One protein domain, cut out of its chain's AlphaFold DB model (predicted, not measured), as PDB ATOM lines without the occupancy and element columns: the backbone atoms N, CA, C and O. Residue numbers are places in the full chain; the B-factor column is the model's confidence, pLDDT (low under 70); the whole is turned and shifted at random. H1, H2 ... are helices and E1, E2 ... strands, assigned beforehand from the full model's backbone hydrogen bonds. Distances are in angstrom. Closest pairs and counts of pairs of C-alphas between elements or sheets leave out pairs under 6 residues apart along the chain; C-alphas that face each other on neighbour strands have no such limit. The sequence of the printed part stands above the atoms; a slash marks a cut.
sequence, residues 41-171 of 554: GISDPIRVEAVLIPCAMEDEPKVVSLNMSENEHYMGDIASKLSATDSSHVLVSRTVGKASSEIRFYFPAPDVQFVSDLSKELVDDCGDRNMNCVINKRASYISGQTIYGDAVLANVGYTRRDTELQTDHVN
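AT A GLANCE: This is residues 41 to 171 of the 554 residues of an uncharacterized protein of Hordeum vulgare subsp. vulgare (UniProt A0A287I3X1). A strongly twisted, branched sheet of six strands curls round the short helix H1, and the short helix H3 packs on its opposite face. Residues 112 to 117 of H2 and residues 122 to 130 after it stick out as an arm. The 131 printed residues, under half of them in named elements, follow the order E1 E2 H1 E3 E4 H2 H3 E5 E6; the class is mixed and neighbour strands are antiparallel. The whole is compact, with a radius of gyration of the C-alphas of 16.2 A and spans of 56 by 27 by 27 A.

HOW THE PARTS SIT: E1, residues 46 to 53, and E2, residues 62 to 68, form a hairpin, with N 48 and O 66 2.9 A apart. H1, residues 75 to 81, is on the sheet; the C-alphas of Leu 66 in E2 and Asp 77, their closest, are 6.3 A apart. E3, residues 90 to 92, and E4, residues 104 to 108, form a hairpin, with N 91 and O 107 at 2.8 A. H2, residues 112 to 121, is not on the sheet. E5, residues 151 to 158, bends by 62 degrees at residue 155; E1 is on one side, with N 153 and O 51 at 2.8 A, and E4 on the other side, with N 106 and O 152 at 2.8 A. H3, residues 137 to 143, has a height over the sheet of 9.8 A. E5 and E6, residues 165 to 168, form a hairpin, with N 166 and O 157 at 2.9 A. Every O i to N i+4 pair is within hydrogen-bond range in H1 and H3, and 5 of 6 in H2.

IN THESE COORDINATES: E1 begins at C-alpha 46 (134.986, 77.714, 136.662) and is 21.8 A long, E2 18.8 A, H2 14.6 A and E5 20.2 A. E6 ends at C-alpha 168 (129.344, 70.854, 130.684).

THE WHOLE: The C-alphas farthest apart, of Gly 41 and Cys 126, are 56.7 A apart. The printed part has no cut; the links E3 to E4 and H2 to H3 are long. Confidence is under 70 in 36 residues, among them 111 to 133.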
ATOM      1  N   GLY A  41     136.592  74.386 149.498       54.94
ATOM      2  CA  GLY A  41     136.865  75.484 148.565       54.94
ATOM      3  C   GLY A  41     137.369  74.982 147.213       54.94
ATOM      4  O   GLY A  41     138.292  74.164 147.158       54.94
ATOM      5  N   ILE A  42     136.761  75.475 146.138       54.59
ATOM      6  CA  ILE A  42     137.188  75.237 144.759       54.59
ATOM      7  C   ILE A  42     137.916  76.507 144.335       54.59
ATOM      8  O   ILE A  42     137.332  77.426 143.776       54.59
ATOM      9  N   SER A  43     139.219  76.556 144.598       57.78
ATOM     10  CA  SER A  43     140.011  77.789 144.505       57.78
ATOM     11  C   SER A  43     140.092  78.440 143.114       57.78
ATOM     12  O   SER A  43     140.598  79.558 143.014       57.78
ATOM     13  N   ASP A  44     139.617  77.782 142.051       65.12
ATOM     14  CA  ASP A  44     139.729  78.278 140.679       65.12
ATOM     15  C   ASP A  44     138.359  78.637 140.071       65.12
ATOM     16  O   ASP A  44     137.412  77.849 140.145       65.12
ATOM     17  N   PRO A  45     138.233  79.809 139.414       72.81
ATOM     18  CA  PRO A  45     137.002  80.210 138.745       72.81
ATOM     19  C   PRO A  45     136.663  79.238 137.612       72.81
ATOM     20  O   PRO A  45     137.456  79.029 136.688       72.81
ATOM     21  N   ILE A  46     135.454  78.680 137.657       81.94
ATOM     22  CA  ILE A  46     134.986  77.714 136.662       81.94
ATOM     23  C   ILE A  46     134.634  78.477 135.383       81.94
ATOM     24  O   ILE A  46     133.812  79.398 135.393       81.94
ATOM     25  N   ARG A  47     135.258  78.088 134.266       85.75
ATOM     26  CA  ARG A  47     134.960  78.629 132.936       85.75
ATOM     27  C   ARG A  47     134.162  77.620 132.129       85.75
ATOM     28  O   ARG A  47     134.651  76.528 131.864       85.75
ATOM     29  N   VAL A  48     132.967  78.010 131.703       88.69
ATOM     30  CA  VAL A  48     132.050  77.150 130.943       88.69
ATOM     31  C   VAL A  48     131.689  77.830 129.635       88.69
ATOM     32  O   VAL A  48     131.450  79.034 129.601       88.69
ATOM     33  N   GLU A  49     131.629  77.072 128.547       90.88
ATOM     34  CA  GLU A  49     131.116  77.592 127.279       90.88
ATOM     35  C   GLU A  49     129.598  77.423 127.211       90.88
ATOM     36  O   GLU A  49     129.058  76.379 127.576       90.88
ATOM     37  N   ALA A  50     128.918  78.458 126.735       91.69
ATOM     38  CA  ALA A  50     127.483  78.484 126.517       91.69
ATOM     39  C   ALA A  50     127.165  79.129 125.163       91.69
ATOM     40  O   ALA A  50     128.023  79.745 124.529       91.69
ATOM     41  N   VAL A  51     125.913  79.026 124.715       91.94
ATOM     42  CA  VAL A  51     125.469  79.639 123.452       91.94
ATOM     43  C   VAL A  51     124.450  80.736 123.732       91.94
ATOM     44  O   VAL A  51     123.382  80.468 124.276       91.94
ATOM     45  N   LEU A  52     124.759  81.966 123.325       92.81
ATOM     46  CA  LEU A  52     123.816  83.081 123.310       92.81
ATOM     47  C   LEU A  52     122.987  83.022 122.027       92.81
ATOM     48  O   LEU A  52     123.535  83.017 120.924       92.81
ATOM     49  N   ILE A  53     121.669  83.002 122.178       92.56
ATOM     50  CA  ILE A  53     120.696  82.988 121.089       92.56
ATOM     51  C   ILE A  53     119.946  84.314 121.121       92.56
ATOM     52  O   ILE A  53     119.109  84.518 122.010       92.56
ATOM     53  N   PRO A  54     120.214  85.199 120.154       90.19
ATOM     54  CA  PRO A  54     119.560  86.492 120.112       90.19
ATOM     55  C   PRO A  54     118.079  86.363 119.743       90.19
ATOM     56  O   PRO A  54     117.674  85.440 119.021       90.19
ATOM     57  N   CYS A  55     117.271  87.296 120.244       87.25
ATOM     58  CA  CYS A  55     115.848  87.409 119.932       87.25
ATOM     59  C   CYS A  55     115.627  87.759 118.455       87.25
ATOM     60  O   CYS A  55     114.763  87.175 117.795       87.25
ATOM     61  N   ALA A  56     116.448  88.672 117.927       84.88
ATOM     62  CA  ALA A  56     116.429  89.055 116.524       84.88
ATOM     63  C   ALA A  56     116.823  87.865 115.638       84.88
ATOM     64  O   ALA A  56     117.858  87.230 115.846       84.88
ATOM     65  N   MET A  57     115.992  87.566 114.636       80.00
ATOM     66  CA  MET A  57     116.244  86.461 113.706       80.00
ATOM     67  C   MET A  57     117.433  86.734 112.783       80.00
ATOM     68  O   MET A  57     118.075  85.781 112.358       80.00
ATOM     69  N   GLU A  58     117.735  88.005 112.507       79.75
ATOM     70  CA  GLU A  58     118.871  88.430 111.680       79.75
ATOM     71  C   GLU A  58     120.213  88.077 112.334       79.75
ATOM     72  O   GLU A  58     121.146  87.667 111.645       79.75
ATOM     73  N   ASP A  59     120.284  88.153 113.665       82.81
ATOM     74  CA  ASP A  59     121.499  87.876 114.420       82.81
ATOM     75  C   ASP A  59     121.749  86.375 114.586       82.81
ATOM     76  O   ASP A  59     120.845  85.578 114.855       82.81
ATOM     77  N   GLU A  60     123.012  85.972 114.491       82.19
ATOM     78  CA  GLU A  60     123.422  84.577 114.648       82.19
ATOM     79  C   GLU A  60     123.662  84.182 116.110       82.19
ATOM     80  O   GLU A  60     124.129  85.008 116.902       82.19
ATOM     81  N   PRO A  61     123.417  82.907 116.471       87.00
ATOM     82  CA  PRO A  61     123.836  82.368 117.757       87.00
ATOM     83  C   PRO A  61     125.363  82.412 117.899       87.00
ATOM     84  O   PRO A  61     126.091  82.102 116.953       87.00
ATOM     85  N   LYS A  62     125.856  82.769 119.087       88.44
ATOM     86  CA  LYS A  62     127.294  82.945 119.361       88.44
ATOM     87  C   LYS A  62     127.715  82.171 120.601       88.44
ATOM     88  O   LYS A  62     126.954  82.084 121.562       88.44
ATOM     89  N   VAL A  63     128.940  81.649 120.594       88.88
ATOM     90  CA  VAL A  63     129.544  81.067 121.801       88.88
ATOM     91  C   VAL A  63     129.922  82.194 122.755       88.88
ATOM     92  O   VAL A  63     130.536  83.182 122.349       88.88
ATOM     93  N   VAL A  64     129.555  82.043 124.021       89.75
ATOM     94  CA  VAL A  64     129.910  82.943 125.115       89.75
ATOM     95  C   VAL A  64     130.563  82.140 126.231       89.75
ATOM     96  O   VAL A  64     130.130  81.035 126.545       89.75
ATOM     97  N   SER A  65     131.612  82.690 126.835       90.19
ATOM     98  CA  SER A  65     132.219  82.112 128.031       90.19
ATOM     99  C   SER A  65     131.534  82.654 129.279       90.19
ATOM    100  O   SER A  65     131.387  83.872 129.445       90.19
ATOM    101  N   LEU A  66     131.113  81.730 130.136       88.44
ATOM    102  CA  LEU A  66     130.612  81.998 131.469       88.44
ATOM    103  C   LEU A  66     131.756  81.832 132.472       88.44
ATOM    104  O   LEU A  66     132.374  80.769 132.526       88.44
ATOM    105  N   ASN A  67     132.048  82.880 133.236       87.12
ATOM    106  CA  ASN A  67     133.083  82.891 134.265       87.12
ATOM    107  C   ASN A  67     132.407  82.920 135.634       87.12
ATOM    108  O   ASN A  67     131.931  83.960 136.082       87.12
ATOM    109  N   MET A  68     132.366  81.773 136.297       82.25
ATOM    110  CA  MET A  68     131.684  81.627 137.578       82.25
ATOM    111  C   MET A  68     132.700  81.793 138.705       82.25
ATOM    112  O   MET A  68     133.655  81.021 138.807       82.25
ATOM    113  N   SER A  69     132.515  82.837 139.513       73.00
ATOM    114  CA  SER A  69     133.340  83.109 140.692       73.00
ATOM    115  C   SER A  69     132.724  82.471 141.943       73.00
ATOM    116  O   SER A  69     131.507  82.342 142.027       73.00
ATOM    117  N   GLU A  70     133.543  82.083 142.925       65.12
ATOM    118  CA  GLU A  70     133.070  81.411 144.152       65.12
ATOM    119  C   GLU A  70     132.112  82.271 144.997       65.12
ATOM    120  O   GLU A  70     131.251  81.742 145.697       65.12
ATOM    121  N   ASN A  71     132.247  83.598 144.932       66.19
ATOM    122  CA  ASN A  71     131.494  84.523 145.784       66.19
ATOM    123  C   ASN A  71     130.163  84.974 145.173       66.19
ATOM    124  O   ASN A  71     129.409  85.705 145.817       66.19
ATOM    125  N   GLU A  72     129.865  84.552 143.946       72.81
ATOM    126  CA  GLU A  72     128.645  84.921 143.246       72.81
ATOM    127  C   GLU A  72     127.874  83.676 142.821       72.81
ATOM    128  O   GLU A  72     128.424  82.665 142.389       72.81
ATOM    129  N   HIS A  73     126.550  83.749 142.923       81.69
ATOM    130  CA  HIS A  73     125.702  82.700 142.380       81.69
ATOM    131  C   HIS A  73     125.929  82.603 140.862       81.69
ATOM    132  O   HIS A  73     125.964  83.630 140.189       81.69
ATOM    133  N   TYR A  74     126.004  81.393 140.296       85.50
ATOM    134  CA  TYR A  74     126.312  81.188 138.866       85.50
ATOM    135  C   TYR A  74     125.372  81.938 137.899       85.50
ATOM    136  O   TYR A  74     125.734  82.221 136.760       85.50
ATOM    137  N   MET A  75     124.156  82.284 138.344       87.88
ATOM    138  CA  MET A  75     123.220  83.108 137.565       87.88
ATOM    139  C   MET A  75     123.631  84.581 137.447       87.88
ATOM    140  O   MET A  75     123.087  85.267 136.589       87.88
ATOM    141  N   GLY A  76     124.550  85.081 138.277       86.62
ATOM    142  CA  GLY A  76     125.055  86.454 138.202       86.62
ATOM    143  C   GLY A  76     125.774  86.717 136.882       86.62
ATOM    144  O   GLY A  76     125.416  87.642 136.153       86.62
ATOM    145  N   ASP A  77     126.704  85.837 136.504       87.00
ATOM    146  CA  ASP A  77     127.406  85.968 135.225       87.00
ATOM    147  C   ASP A  77     126.452  85.769 134.032       87.00
ATOM    148  O   ASP A  77     126.500  86.534 133.070       87.00
ATOM    149  N   ILE A  78     125.490  84.844 134.131       90.00
ATOM    150  CA  ILE A  78     124.437  84.663 133.114       90.00
ATOM    151  C   ILE A  78     123.584  85.933 132.958       90.00
ATOM    152  O   ILE A  78     123.308  86.350 131.832       90.00
ATOM    153  N   ALA A  79     123.189  86.567 134.065       89.06
ATOM    154  CA  ALA A  79     122.451  87.828 134.047       89.06
ATOM    155  C   ALA A  79     123.252  88.925 133.339       89.06
ATOM    156  O   ALA A  79     122.700  89.631 132.496       89.06
ATOM    157  N   SER A  80     124.563  88.997 133.597       88.00
ATOM    158  CA  SER A  80     125.456  89.948 132.928       88.00
ATOM    159  C   SER A  80     125.481  89.752 131.407       88.00
ATOM    160  O   SER A  80     125.401  90.727 130.659       88.00
ATOM    161  N   LYS A  81     125.504  88.496 130.923       89.31
ATOM    162  CA  LYS A  81     125.471  88.184 129.481       89.31
ATOM    163  C   LYS A  81     124.137  88.525 128.829       89.31
ATOM    164  O   LYS A  81     124.113  88.869 127.652       89.31
ATOM    165  N   LEU A  82     123.045  88.433 129.582       87.12
ATOM    166  CA  LEU A  82     121.690  88.756 129.129       87.12
ATOM    167  C   LEU A  82     121.337  90.243 129.284       87.12
ATOM    168  O   LEU A  82     120.204  90.625 129.007       87.12
ATOM    169  N   SER A  83     122.278  91.081 129.742       83.69
ATOM    170  CA  SER A  83     122.026  92.485 130.107       83.69
ATOM    171  C   SER A  83     120.896  92.656 131.138       83.69
ATOM    172  O   SER A  83     120.218  93.684 131.169       83.69
ATOM    173  N   ALA A  84     120.679  91.646 131.984       80.06
ATOM    174  CA  ALA A  84     119.732  91.710 133.087       80.06
ATOM    175  C   ALA A  84     120.352  92.464 134.273       80.06
ATOM    176  O   ALA A  84     121.559  92.426 134.502       80.06
ATOM    177  N   THR A  85     119.508  93.153 135.041       78.31
ATOM    178  CA  THR A  85     119.935  93.980 136.181       78.31
ATOM    179  C   THR A  85     120.499  93.160 137.339       78.31
ATOM    180  O   THR A  85     121.393  93.630 138.036       78.31
ATOM    181  N   ASP A  86     119.961  91.959 137.558       82.62
ATOM    182  CA  ASP A  86     120.357  91.037 138.620       82.62
ATOM    183  C   ASP A  86     119.972  89.591 138.246       82.62
ATOM    184  O   ASP A  86     119.065  89.346 137.447       82.62
ATOM    185  N   SER A  87     120.646  88.629 138.872       84.62
ATOM    186  CA  SER A  87     120.384  87.185 138.828       84.62
ATOM    187  C   SER A  87     118.925  86.805 139.110       84.62
ATOM    188  O   SER A  87     118.397  85.861 138.526       84.62
ATOM    189  N   SER A  88     118.246  87.572 139.961       83.88
ATOM    190  CA  SER A  88     116.827  87.426 140.301       83.88
ATOM    191  C   SER A  88     115.869  87.659 139.125       83.88
ATOM    192  O   SER A  88     114.740  87.163 139.136       83.88
ATOM    193  N   HIS A  89     116.321  88.373 138.092       83.88
ATOM    194  CA  HIS A  89     115.583  88.597 136.854       83.88
ATOM    195  C   HIS A  89     115.884  87.545 135.786       83.88
ATOM    196  O   HIS A  89     115.471  87.719 134.646       83.88
ATOM    197  N   VAL A  90     116.573  86.450 136.110       89.12
ATOM    198  CA  VAL A  90     116.813  85.354 135.165       89.12
ATOM    199  C   VAL A  90     115.806  84.233 135.405       89.12
ATOM    200  O   VAL A  90     115.707  83.663 136.491       89.12
ATOM    201  N   LEU A  91     115.051  83.891 134.366       90.00
ATOM    202  CA  LEU A  91     114.160  82.739 134.330       90.00
ATOM    203  C   LEU A  91     114.862  81.540 133.700       90.00
ATOM    204  O   LEU A  91     115.715  81.680 132.827       90.00
ATOM    205  N   VAL A  92     114.454  80.348 134.132       91.81
ATOM    206  CA  VAL A  92     115.026  79.076 133.687       91.81
ATOM    207  C   VAL A  92     113.951  78.246 132.993       91.81
ATOM    208  O   VAL A  92     112.857  78.044 133.530       91.81
ATOM    209  N   SER A  93     114.251  77.750 131.794       91.56
ATOM    210  CA  SER A  93     113.351  76.871 131.047       91.56
ATOM    211  C   SER A  93     113.353  75.439 131.585       91.56
ATOM    212  O   SER A  93     114.190  75.024 132.387       91.56
ATOM    213  N   ARG A  94     112.443  74.618 131.053       86.81
ATOM    214  CA  ARG A  94     112.566  73.154 131.139       86.81
ATOM    215  C   ARG A  94     113.861  72.682 130.481       86.81
ATOM    216  O   ARG A  94     114.400  73.367 129.612       86.81
ATOM    217  N   THR A  95     114.313  71.495 130.872       87.62
ATOM    218  CA  THR A  95     115.465  70.837 130.252       87.62
ATOM    219  C   THR A  95     115.204  70.530 128.781       87.62
ATOM    220  O   THR A  95     114.081  70.218 128.369       87.62
ATOM    221  N   VAL A  96     116.261  70.633 127.985       83.75
ATOM    222  CA  VAL A  96     116.258  70.450 126.536       83.75
ATOM    223  C   VAL A  96     117.294  69.388 126.183       83.75
ATOM    224  O   VAL A  96     118.433  69.458 126.622       83.75
ATOM    225  N   GLY A  97     116.923  68.411 125.354       72.38
ATOM    226  CA  GLY A  97     117.856  67.387 124.870       72.38
ATOM    227  C   GLY A  97     117.615  65.999 125.464       72.38
ATOM    228  O   GLY A  97     116.478  65.531 125.530       72.38
ATOM    229  N   LYS A  98     118.692  65.263 125.773       65.31
ATOM    230  CA  LYS A  98     118.599  63.926 126.390       65.31
ATOM    231  C   LYS A  98     118.191  64.074 127.859       65.31
ATOM    232  O   LYS A  98     118.554  65.047 128.499       65.31
ATOM    233  N   ALA A  99     117.481  63.086 128.406       52.19
ATOM    234  CA  ALA A  99     117.074  63.096 129.815       52.19
ATOM    235  C   ALA A  99     118.264  63.149 130.797       52.19
ATOM    236  O   ALA A  99     118.084  63.557 131.937       52.19
ATOM    237  N   SER A 100     119.457  62.749 130.345       46.28
ATOM    238  CA  SER A 100     120.716  62.815 131.092       46.28
ATOM    239  C   SER A 100     121.450  64.155 130.972       46.28
ATOM    240  O   SER A 100     122.420  64.361 131.684       46.28
ATOM    241  N   SER A 101     121.043  65.032 130.051       61.69
ATOM    242  CA  SER A 101     121.668  66.337 129.831       61.69
ATOM    243  C   SER A 101     120.805  67.406 130.499       61.69
ATOM    244  O   SER A 101     119.657  67.610 130.102       61.69
ATOM    245  N   GLU A 102     121.335  68.111 131.499       76.94
ATOM    246  CA  GLU A 102     120.622  69.188 132.204       76.94
ATOM    247  C   GLU A 102     120.687  70.541 131.472       76.94
ATOM    248  O   GLU A 102     120.590  71.603 132.082       76.94
ATOM    249  N   ILE A 103     120.786  70.518 130.140       89.88
ATOM    250  CA  ILE A 103     120.846  71.730 129.322       89.88
ATOM    251  C   ILE A 103     119.527  72.504 129.461       89.88
ATOM    252  O   ILE A 103     118.439  71.950 129.259       89.88
ATOM    253  N   ARG A 104     119.610  73.797 129.779       92.12
ATOM    254  CA  ARG A 104     118.460  74.698 129.966       92.12
ATOM    255  C   ARG A 104     118.706  76.035 129.270       92.12
ATOM    256  O   ARG A 104     119.847  76.427 129.033       92.12
ATOM    257  N   PHE A 105     117.619  76.736 128.956       93.69
ATOM    258  CA  PHE A 105     117.675  78.144 128.583       93.69
ATOM    259  C   PHE A 105     117.529  79.025 129.813       93.69
ATOM    260  O   PHE A 105     116.643  78.808 130.642       93.69
ATOM    261  N   TYR A 106     118.350  80.062 129.849       93.50
ATOM    262  CA  TYR A 106     118.292  81.165 130.787       93.50
ATOM    263  C   TYR A 106     117.913  82.418 130.009       93.50
ATOM    264  O   TYR A 106     118.502  82.686 128.964       93.50
ATOM    265  N   PHE A 107     116.911  83.154 130.469       92.56
ATOM    266  CA  PHE A 107     116.377  84.310 129.749       92.56
ATOM    267  C   PHE A 107     115.829  85.347 130.735       92.56
ATOM    268  O   PHE A 107     115.444  84.971 131.845       92.56
ATOM    269  N   PRO A 108     115.800  86.641 130.381       88.75
ATOM    270  CA  PRO A 108     115.334  87.675 131.290       88.75
ATOM    271  C   PRO A 108     113.833  87.534 131.584       88.75
ATOM    272  O   PRO A 108     113.021  87.192 130.722       88.75
ATOM    273  N   ALA A 109     113.457  87.811 132.828       83.19
ATOM    274  CA  ALA A 109     112.075  87.901 133.252       83.19
ATOM    275  C   ALA A 109     111.416  89.098 132.551       83.19
ATOM    276  O   ALA A 109     111.948  90.207 132.632       83.19
ATOM    277  N   PRO A 110     110.267  88.907 131.881       74.00
ATOM    278  CA  PRO A 110     109.558  90.017 131.265       74.00
ATOM    279  C   PRO A 110     109.066  90.982 132.346       74.00
ATOM    280  O   PRO A 110     108.663  90.559 133.434       74.00
ATOM    281  N   ASP A 111     109.089  92.277 132.039       65.81
ATOM    282  CA  ASP A 111     108.680  93.303 132.992       65.81
ATOM    283  C   ASP A 111     107.196  93.127 133.370       65.81
ATOM    284  O   ASP A 111     106.342  92.837 132.531       65.81
ATOM    285  N   VAL A 112     106.856  93.259 134.652       55.44
ATOM    286  CA  VAL A 112     105.526  92.869 135.171       55.44
ATOM    287  C   VAL A 112     104.414  93.765 134.603       55.44
ATOM    288  O   VAL A 112     103.279  93.314 134.412       55.44
ATOM    289  N   GLN A 113     104.744  95.021 134.279       48.69
ATOM    290  CA  GLN A 113     103.857  95.934 133.550       48.69
ATOM    291  C   GLN A 113     103.628  95.456 132.108       48.69
ATOM    292  O   GLN A 113     102.483  95.354 131.680       48.69
ATOM    293  N   PHE A 114     104.687  95.011 131.427       50.81
ATOM    294  CA  PHE A 114     104.632  94.473 130.067       50.81
ATOM    295  C   PHE A 114     103.765  93.202 129.962       50.81
ATOM    296  O   PHE A 114     102.958  93.070 129.047       50.81
ATOM    297  N   VAL A 115     103.841  92.286 130.939       50.25
ATOM    298  CA  VAL A 115     102.985  91.077 130.982       50.25
ATOM    299  C   VAL A 115     101.513  91.419 131.255       50.25
ATOM    300  O   VAL A 115     100.608  90.761 130.737       50.25
ATOM    301  N   SER A 116     101.265  92.451 132.067       43.47
ATOM    302  CA  SER A 116      99.910  92.917 132.379       43.47
ATOM    303  C   SER A 116      99.245  93.569 131.164       43.47
ATOM    304  O   SER A 116      98.050  93.360 130.948       43.47
ATOM    305  N   ASP A 117     100.008  94.284 130.341       44.38
ATOM    306  CA  ASP A 117      99.515  94.892 129.103       44.38
ATOM    307  C   ASP A 117      99.342  93.850 127.978       44.38
ATOM    308  O   ASP A 117      98.311  93.861 127.306       44.38
ATOM    309  N   LEU A 118     100.215  92.831 127.889       48.06
ATOM    310  CA  LEU A 118     100.020  91.656 127.012       48.06
ATOM    311  C   LEU A 118      98.693  90.928 127.275       48.06
ATOM    312  O   LEU A 118      98.037  90.443 126.355       48.06
ATOM    313  N   SER A 119      98.306  90.816 128.550       48.03
ATOM    314  CA  SER A 119      97.058  90.147 128.934       48.03
ATOM    315  C   SER A 119      95.805  90.932 128.537       48.03
ATOM    316  O   SER A 119      94.735  90.337 128.415       48.03
ATOM    317  N   LYS A 120      95.940  92.247 128.315       41.16
ATOM    318  CA  LYS A 120      94.865  93.130 127.851       41.16
ATOM    319  C   LYS A 120      94.798  93.195 126.325       41.16
ATOM    320  O   LYS A 120      93.698  93.182 125.789       41.16
ATOM    321  N   GLU A 121      95.936  93.185 125.628       38.72
ATOM    322  CA  GLU A 121      95.976  93.176 124.154       38.72
ATOM    323  C   GLU A 121      95.534  91.843 123.529       38.72
ATOM    324  O   GLU A 121      95.099  91.823 122.386       38.72
ATOM    325  N   LEU A 122      95.506  90.733 124.280       41.91
ATOM    326  CA  LEU A 122      94.841  89.491 123.838       41.91
ATOM    327  C   LEU A 122      93.313  89.640 123.646       41.91
ATOM    328  O   LEU A 122      92.667  88.691 123.197       41.91
ATOM    329  N   VAL A 123      92.738  90.796 124.002       38.16
ATOM    330  CA  VAL A 123      91.317  91.134 123.829       38.16
ATOM    331  C   VAL A 123      91.081  92.095 122.649       38.16
ATOM    332  O   VAL A 123      89.962  92.125 122.147       38.16
ATOM    333  N   ASP A 124      92.108  92.795 122.146       31.08
ATOM    334  CA  ASP A 124      91.983  93.739 121.023       31.08
ATOM    335  C   ASP A 124      92.843  93.308 119.822       31.08
ATOM    336  O   ASP A 124      94.064  93.452 119.778       31.08
ATOM    337  N   ASP A 125      92.157  92.777 118.815       36.78
ATOM    338  CA  ASP A 125      92.679  92.381 117.508       36.78
ATOM    339  C   ASP A 125      93.063  93.619 116.674       36.78
ATOM    340  O   ASP A 125      92.282  94.071 115.840       36.78
ATOM    341  N   CYS A 126      94.235  94.224 116.918       31.56
ATOM    342  CA  CYS A 126      94.874  95.145 115.963       31.56
ATOM    343  C   CYS A 126      96.348  95.462 116.308       31.56
ATOM    344  O   CYS A 126      96.621  96.395 117.059       31.56
ATOM    345  N   GLY A 127      97.320  94.784 115.671       31.17
ATOM    346  CA  GLY A 127      98.693  95.315 115.554       31.17
ATOM    347  C   GLY A 127      99.851  94.312 115.639       31.17
ATOM    348  O   GLY A 127     100.661  94.373 116.557       31.17
ATOM    349  N   ASP A 128     100.026  93.473 114.616       35.72
ATOM    350  CA  ASP A 128     101.086  92.448 114.453       35.72
ATOM    351  C   ASP A 128     102.552  92.978 114.421       35.72
ATOM    352  O   ASP A 128     103.510  92.246 114.160       35.72
ATOM    353  N   ARG A 129     102.776  94.275 114.680       34.97
ATOM    354  CA  ARG A 129     104.080  94.934 114.482       34.97
ATOM    355  C   ARG A 129     104.950  95.108 115.731       34.97
ATOM    356  O   ARG A 129     106.143  95.317 115.554       34.97
ATOM    357  N   ASN A 130     104.422  94.977 116.956       39.84
ATOM    358  CA  ASN A 130     105.224  95.184 118.182       39.84
ATOM    359  C   ASN A 130     105.506  93.892 118.986       39.84
ATOM    360  O   ASN A 130     106.550  93.767 119.620       39.84
ATOM    361  N   MET A 131     104.628  92.882 118.905       40.19
ATOM    362  CA  MET A 131     104.752  91.621 119.667       40.19
ATOM    363  C   MET A 131     105.829  90.664 119.128       40.19
ATOM    364  O   MET A 131     106.463  89.930 119.887       40.19
ATOM    365  N   ASN A 132     106.082  90.696 117.816       47.16
ATOM    366  CA  ASN A 132     107.076  89.841 117.157       47.16
ATOM    367  C   ASN A 132     108.533  90.169 117.542       47.16
ATOM    368  O   ASN A 132     109.405  89.335 117.317       47.16
ATOM    369  N   CYS A 133     108.799  91.348 118.123       52.06
ATOM    370  CA  CYS A 133     110.149  91.800 118.476       52.06
ATOM    371  C   CYS A 133     110.622  91.303 119.860       52.06
ATOM    372  O   CYS A 133     111.790  91.467 120.208       52.06
ATOM    373  N   VAL A 134     109.729  90.700 120.656       76.38
ATOM    374  CA  VAL A 134     110.019  90.335 122.057       76.38
ATOM    375  C   VAL A 134     110.133  88.825 122.265       76.38
ATOM    376  O   VAL A 134     110.830  88.388 123.178       76.38
ATOM    377  N   ILE A 135     109.483  88.008 121.431       85.50
ATOM    378  CA  ILE A 135     109.538  86.545 121.546       85.50
ATOM    379  C   ILE A 135     110.730  86.004 120.765       85.50
ATOM    380  O   ILE A 135     110.798  86.113 119.540       85.50
ATOM    381  N   ASN A 136     111.612  85.296 121.461       89.56
ATOM    382  CA  ASN A 136     112.718  84.591 120.840       89.56
ATOM    383  C   ASN A 136     112.211  83.306 120.192       89.56
ATOM    384  O   ASN A 136     112.041  82.276 120.856       89.56
ATOM    385  N   LYS A 137     111.938  83.365 118.888       87.94
ATOM    386  CA  LYS A 137     111.329  82.262 118.130       87.94
ATOM    387  C   LYS A 137     112.185  80.993 118.169       87.94
ATOM    388  O   LYS A 137     111.648  79.910 118.405       87.94
ATOM    389  N   ARG A 138     113.513  81.127 118.048       89.12
ATOM    390  CA  ARG A 138     114.474  80.007 118.084       89.12
ATOM    391  C   ARG A 138     114.483  79.307 119.439       89.12
ATOM    392  O   ARG A 138     114.216  78.107 119.515       89.12
ATOM    393  N   ALA A 139     114.717  80.055 120.519       91.12
ATOM    394  CA  ALA A 139     114.737  79.495 121.869       91.12
ATOM    395  C   ALA A 139     113.362  78.920 122.261       91.12
ATOM    396  O   ALA A 139     113.265  77.842 122.862       91.12
ATOM    397  N   SER A 140     112.281  79.595 121.857       90.62
ATOM    398  CA  SER A 140     110.918  79.149 122.139       90.62
ATOM    399  C   SER A 140     110.569  77.839 121.437       90.62
ATOM    400  O   SER A 140     109.986  76.941 122.047       90.62
ATOM    401  N   TYR A 141     110.960  77.681 120.171       89.44
ATOM    402  CA  TYR A 141     110.743  76.449 119.412       89.44
ATOM    403  C   TYR A 141     111.529  75.263 119.993       89.44
ATOM    404  O   TYR A 141     110.991  74.162 120.174       89.44
ATOM    405  N   ILE A 142     112.795  75.491 120.354       90.06
ATOM    406  CA  ILE A 142     113.650  74.447 120.923       90.06
ATOM    407  C   ILE A 142     113.105  73.985 122.281       90.06
ATOM    408  O   ILE A 142     112.865  72.787 122.478       90.06
ATOM    409  N   SER A 143     112.865  74.930 123.195       88.81
ATOM    410  CA  SER A 143     112.369  74.637 124.544       88.81
ATOM    411  C   SER A 143     110.924  74.138 124.541       88.81
ATOM    412  O   SER A 143     110.527  73.378 125.427       88.81
ATOM    413  N   GLY A 144     110.127  74.558 123.554       85.69
ATOM    414  CA  GLY A 144     108.673  74.428 123.490       85.69
ATOM    415  C   GLY A 144     107.930  75.309 124.506       85.69
ATOM    416  O   GLY A 144     106.756  75.069 124.793       85.69
ATOM    417  N   GLN A 145     108.600  76.262 125.144       87.81
ATOM    418  CA  GLN A 145     107.995  77.260 126.030       87.81
ATOM    419  C   GLN A 145     108.184  78.636 125.406       87.81
ATOM    420  O   GLN A 145     109.149  78.840 124.686       87.81
ATOM    421  N   THR A 146     107.294  79.584 125.677       88.38
ATOM    422  CA  THR A 146     107.499  80.959 125.213       88.38
ATOM    423  C   THR A 146     108.658  81.583 125.988       88.38
ATOM    424  O   THR A 146     108.591  81.683 127.214       88.38
ATOM    425  N   ILE A 147     109.712  81.959 125.270       90.00
ATOM    426  CA  ILE A 147     110.918  82.615 125.777       90.00
ATOM    427  C   ILE A 147     110.970  84.027 125.195       90.00
ATOM    428  O   ILE A 147     110.731  84.218 124.001       90.00
ATOM    429  N   TYR A 148     111.285  84.999 126.045       88.12
ATOM    430  CA  TYR A 148     111.331  86.415 125.693       88.12
ATOM    431  C   TYR A 148     112.760  86.947 125.766       88.12
ATOM    432  O   TYR A 148     113.519  86.537 126.644       88.12
ATOM    433  N   GLY A 149     113.091  87.874 124.869       88.88
ATOM    434  CA  GLY A 149     114.415  88.481 124.785       88.88
ATOM    435  C   GLY A 149     115.515  87.489 124.406       88.88
ATOM    436  O   GLY A 149     115.267  86.386 123.913       88.88
ATOM    437  N   ASP A 150     116.760  87.891 124.607       91.88
ATOM    438  CA  ASP A 150     117.896  87.012 124.352       91.88
ATOM    439  C   ASP A 150     117.914  85.851 125.352       91.88
ATOM    440  O   ASP A 150     117.434  85.963 126.481       91.88
ATOM    441  N   ALA A 151     118.451  84.709 124.930       94.00
ATOM    442  CA  ALA A 151     118.509  83.517 125.763       94.00
ATOM    443  C   ALA A 151     119.902  82.891 125.734       94.00
ATOM    444  O   ALA A 151     120.510  82.763 124.674       94.00
ATOM    445  N   VAL A 152     120.390  82.444 126.887       94.81
ATOM    446  CA  VAL A 152     121.634  81.679 127.017       94.81
ATOM    447  C   VAL A 152     121.288  80.206 127.188       94.81
ATOM    448  O   VAL A 152     120.539  79.838 128.089       94.81
ATOM    449  N   LEU A 153     121.826  79.355 126.321       94.00
ATOM    450  CA  LEU A 153     121.760  77.902 126.423       94.00
ATOM    451  C   LEU A 153     123.015  77.398 127.143       94.00
ATOM    452  O   LEU A 153     124.116  77.530 126.609       94.00
ATOM    453  N   ALA A 154     122.847  76.813 128.326       92.69
ATOM    454  CA  ALA A 154     123.954  76.309 129.137       92.69
ATOM    455  C   ALA A 154     123.574  75.012 129.867       92.69
ATOM    456  O   ALA A 154     122.393  74.756 130.124       92.69
ATOM    457  N   ASN A 155     124.579  74.204 130.208       91.19
ATOM    458  CA  ASN A 155     124.431  73.045 131.085       91.19
ATOM    459  C   ASN A 155     125.121  73.337 132.415       91.19
ATOM    460  O   ASN A 155     126.305  73.051 132.571       91.19
ATOM    461  N   VAL A 156     124.404  73.995 133.326       88.31
ATOM    462  CA  VAL A 156     124.937  74.397 134.632       88.31
ATOM    463  C   VAL A 156     123.890  74.176 135.718       88.31
ATOM    464  O   VAL A 156     122.723  74.559 135.576       88.31
ATOM    465  N   GLY A 157     124.286  73.546 136.819       85.19
ATOM    466  CA  GLY A 157     123.374  73.298 137.930       85.19
ATOM    467  C   GLY A 157     124.003  72.513 139.073       85.19
ATOM    468  O   GLY A 157     125.049  71.891 138.930       85.19
ATOM    469  N   TYR A 158     123.341  72.549 140.225       81.00
ATOM    470  CA  TYR A 158     123.706  71.728 141.377       81.00
ATOM    471  C   TYR A 158     122.886  70.443 141.382       81.00
ATOM    472  O   TYR A 158     121.668  70.477 141.176       81.00
ATOM    473  N   THR A 159     123.530  69.318 141.682       76.44
ATOM    474  CA  THR A 159     122.831  68.053 141.919       76.44
ATOM    475  C   THR A 159     122.568  67.841 143.404       76.44
ATOM    476  O   THR A 159     123.096  68.517 144.278       76.44
ATOM    477  N   ARG A 160     121.681  66.895 143.724       66.56
ATOM    478  CA  ARG A 160     121.153  66.718 145.086       66.56
ATOM    479  C   ARG A 160     122.204  66.300 146.130       66.56
ATOM    480  O   ARG A 160     121.912  66.399 147.320       66.56
ATOM    481  N   ARG A 161     123.349  65.746 145.717       65.12
ATOM    482  CA  ARG A 161     124.348  65.153 146.627       65.12
ATOM    483  C   ARG A 161     125.671  65.907 146.673       65.12
ATOM    484  O   ARG A 161     126.353  65.786 147.686       65.12
ATOM    485  N   ASP A 162     125.973  66.692 145.647       63.88
ATOM    486  CA  ASP A 162     127.260  67.358 145.508       63.88
ATOM    487  C   ASP A 162     127.088  68.855 145.773       63.88
ATOM    488  O   ASP A 162     126.150  69.490 145.290       63.88
ATOM    489  N   THR A 163     127.990  69.425 146.569       70.12
ATOM    490  CA  THR A 163     128.099  70.882 146.759       70.12
ATOM    491  C   THR A 163     128.786  71.565 145.577       70.12
ATOM    492  O   THR A 163     128.837  72.792 145.523       70.12
ATOM    493  N   GLU A 164     129.321  70.775 144.647       75.81
ATOM    494  CA  GLU A 164     130.008  71.243 143.453       75.81
ATOM    495  C   GLU A 164     129.008  71.543 142.335       75.81
ATOM    496  O   GLU A 164     127.999  70.853 142.150       75.81
ATOM    497  N   LEU A 165     129.289  72.606 141.588       79.19
ATOM    498  CA  LEU A 165     128.498  72.976 140.429       79.19
ATOM    499  C   LEU A 165     128.842  72.031 139.276       79.19
ATOM    500  O   LEU A 165     129.979  72.017 138.808       79.19
ATOM    501  N   GLN A 166     127.861  71.272 138.790       82.12
ATOM    502  CA  GLN A 166     128.042  70.454 137.597       82.12
ATOM    503  C   GLN A 166     127.906  71.336 136.362       82.12
ATOM    504  O   GLN A 166     126.925  72.076 136.213       82.12
ATOM    505  N   THR A 167     128.912  71.268 135.495       84.81
ATOM    506  CA  THR A 167     128.986  72.066 134.279       84.81
ATOM    507  C   THR A 167     129.461  71.204 133.115       84.81
ATOM    508  O   THR A 167     130.385  70.415 133.267       84.81
ATOM    509  N   ASP A 168     128.830  71.373 131.954       87.56
ATOM    510  CA  ASP A 168     129.344  70.854 130.684       87.56
ATOM    511  C   ASP A 168     129.398  71.988 129.659       87.56
ATOM    512  O   ASP A 168     128.530  72.869 129.632       87.56
ATOM    513  N   HIS A 169     130.391  71.937 128.773       87.81
ATOM    514  CA  HIS A 169     130.524  72.892 127.680       87.81
ATOM    515  C   HIS A 169     129.390  72.721 126.663       87.81
ATOM    516  O   HIS A 169     129.156  71.636 126.130       87.81
ATOM    517  N   VAL A 170     128.699  73.819 126.360       88.25
ATOM    518  CA  VAL A 170     127.692  73.889 125.302       88.25
ATOM    519  C   VAL A 170     128.222  74.780 124.187       88.25
ATOM    520  O   VAL A 170     128.341  75.994 124.334       88.25
ATOM    521  N   ASN A 171     128.501  74.165 123.043       87.25
ATOM    522  CA  ASN A 171     129.009  74.831 121.846       87.25
ATOM    523  C   ASN A 171     127.922  74.979 120.762       87.25
ATOM    524  O   ASN A 171     126.796  74.482 120.889       87.25
TER     525      ASN A 171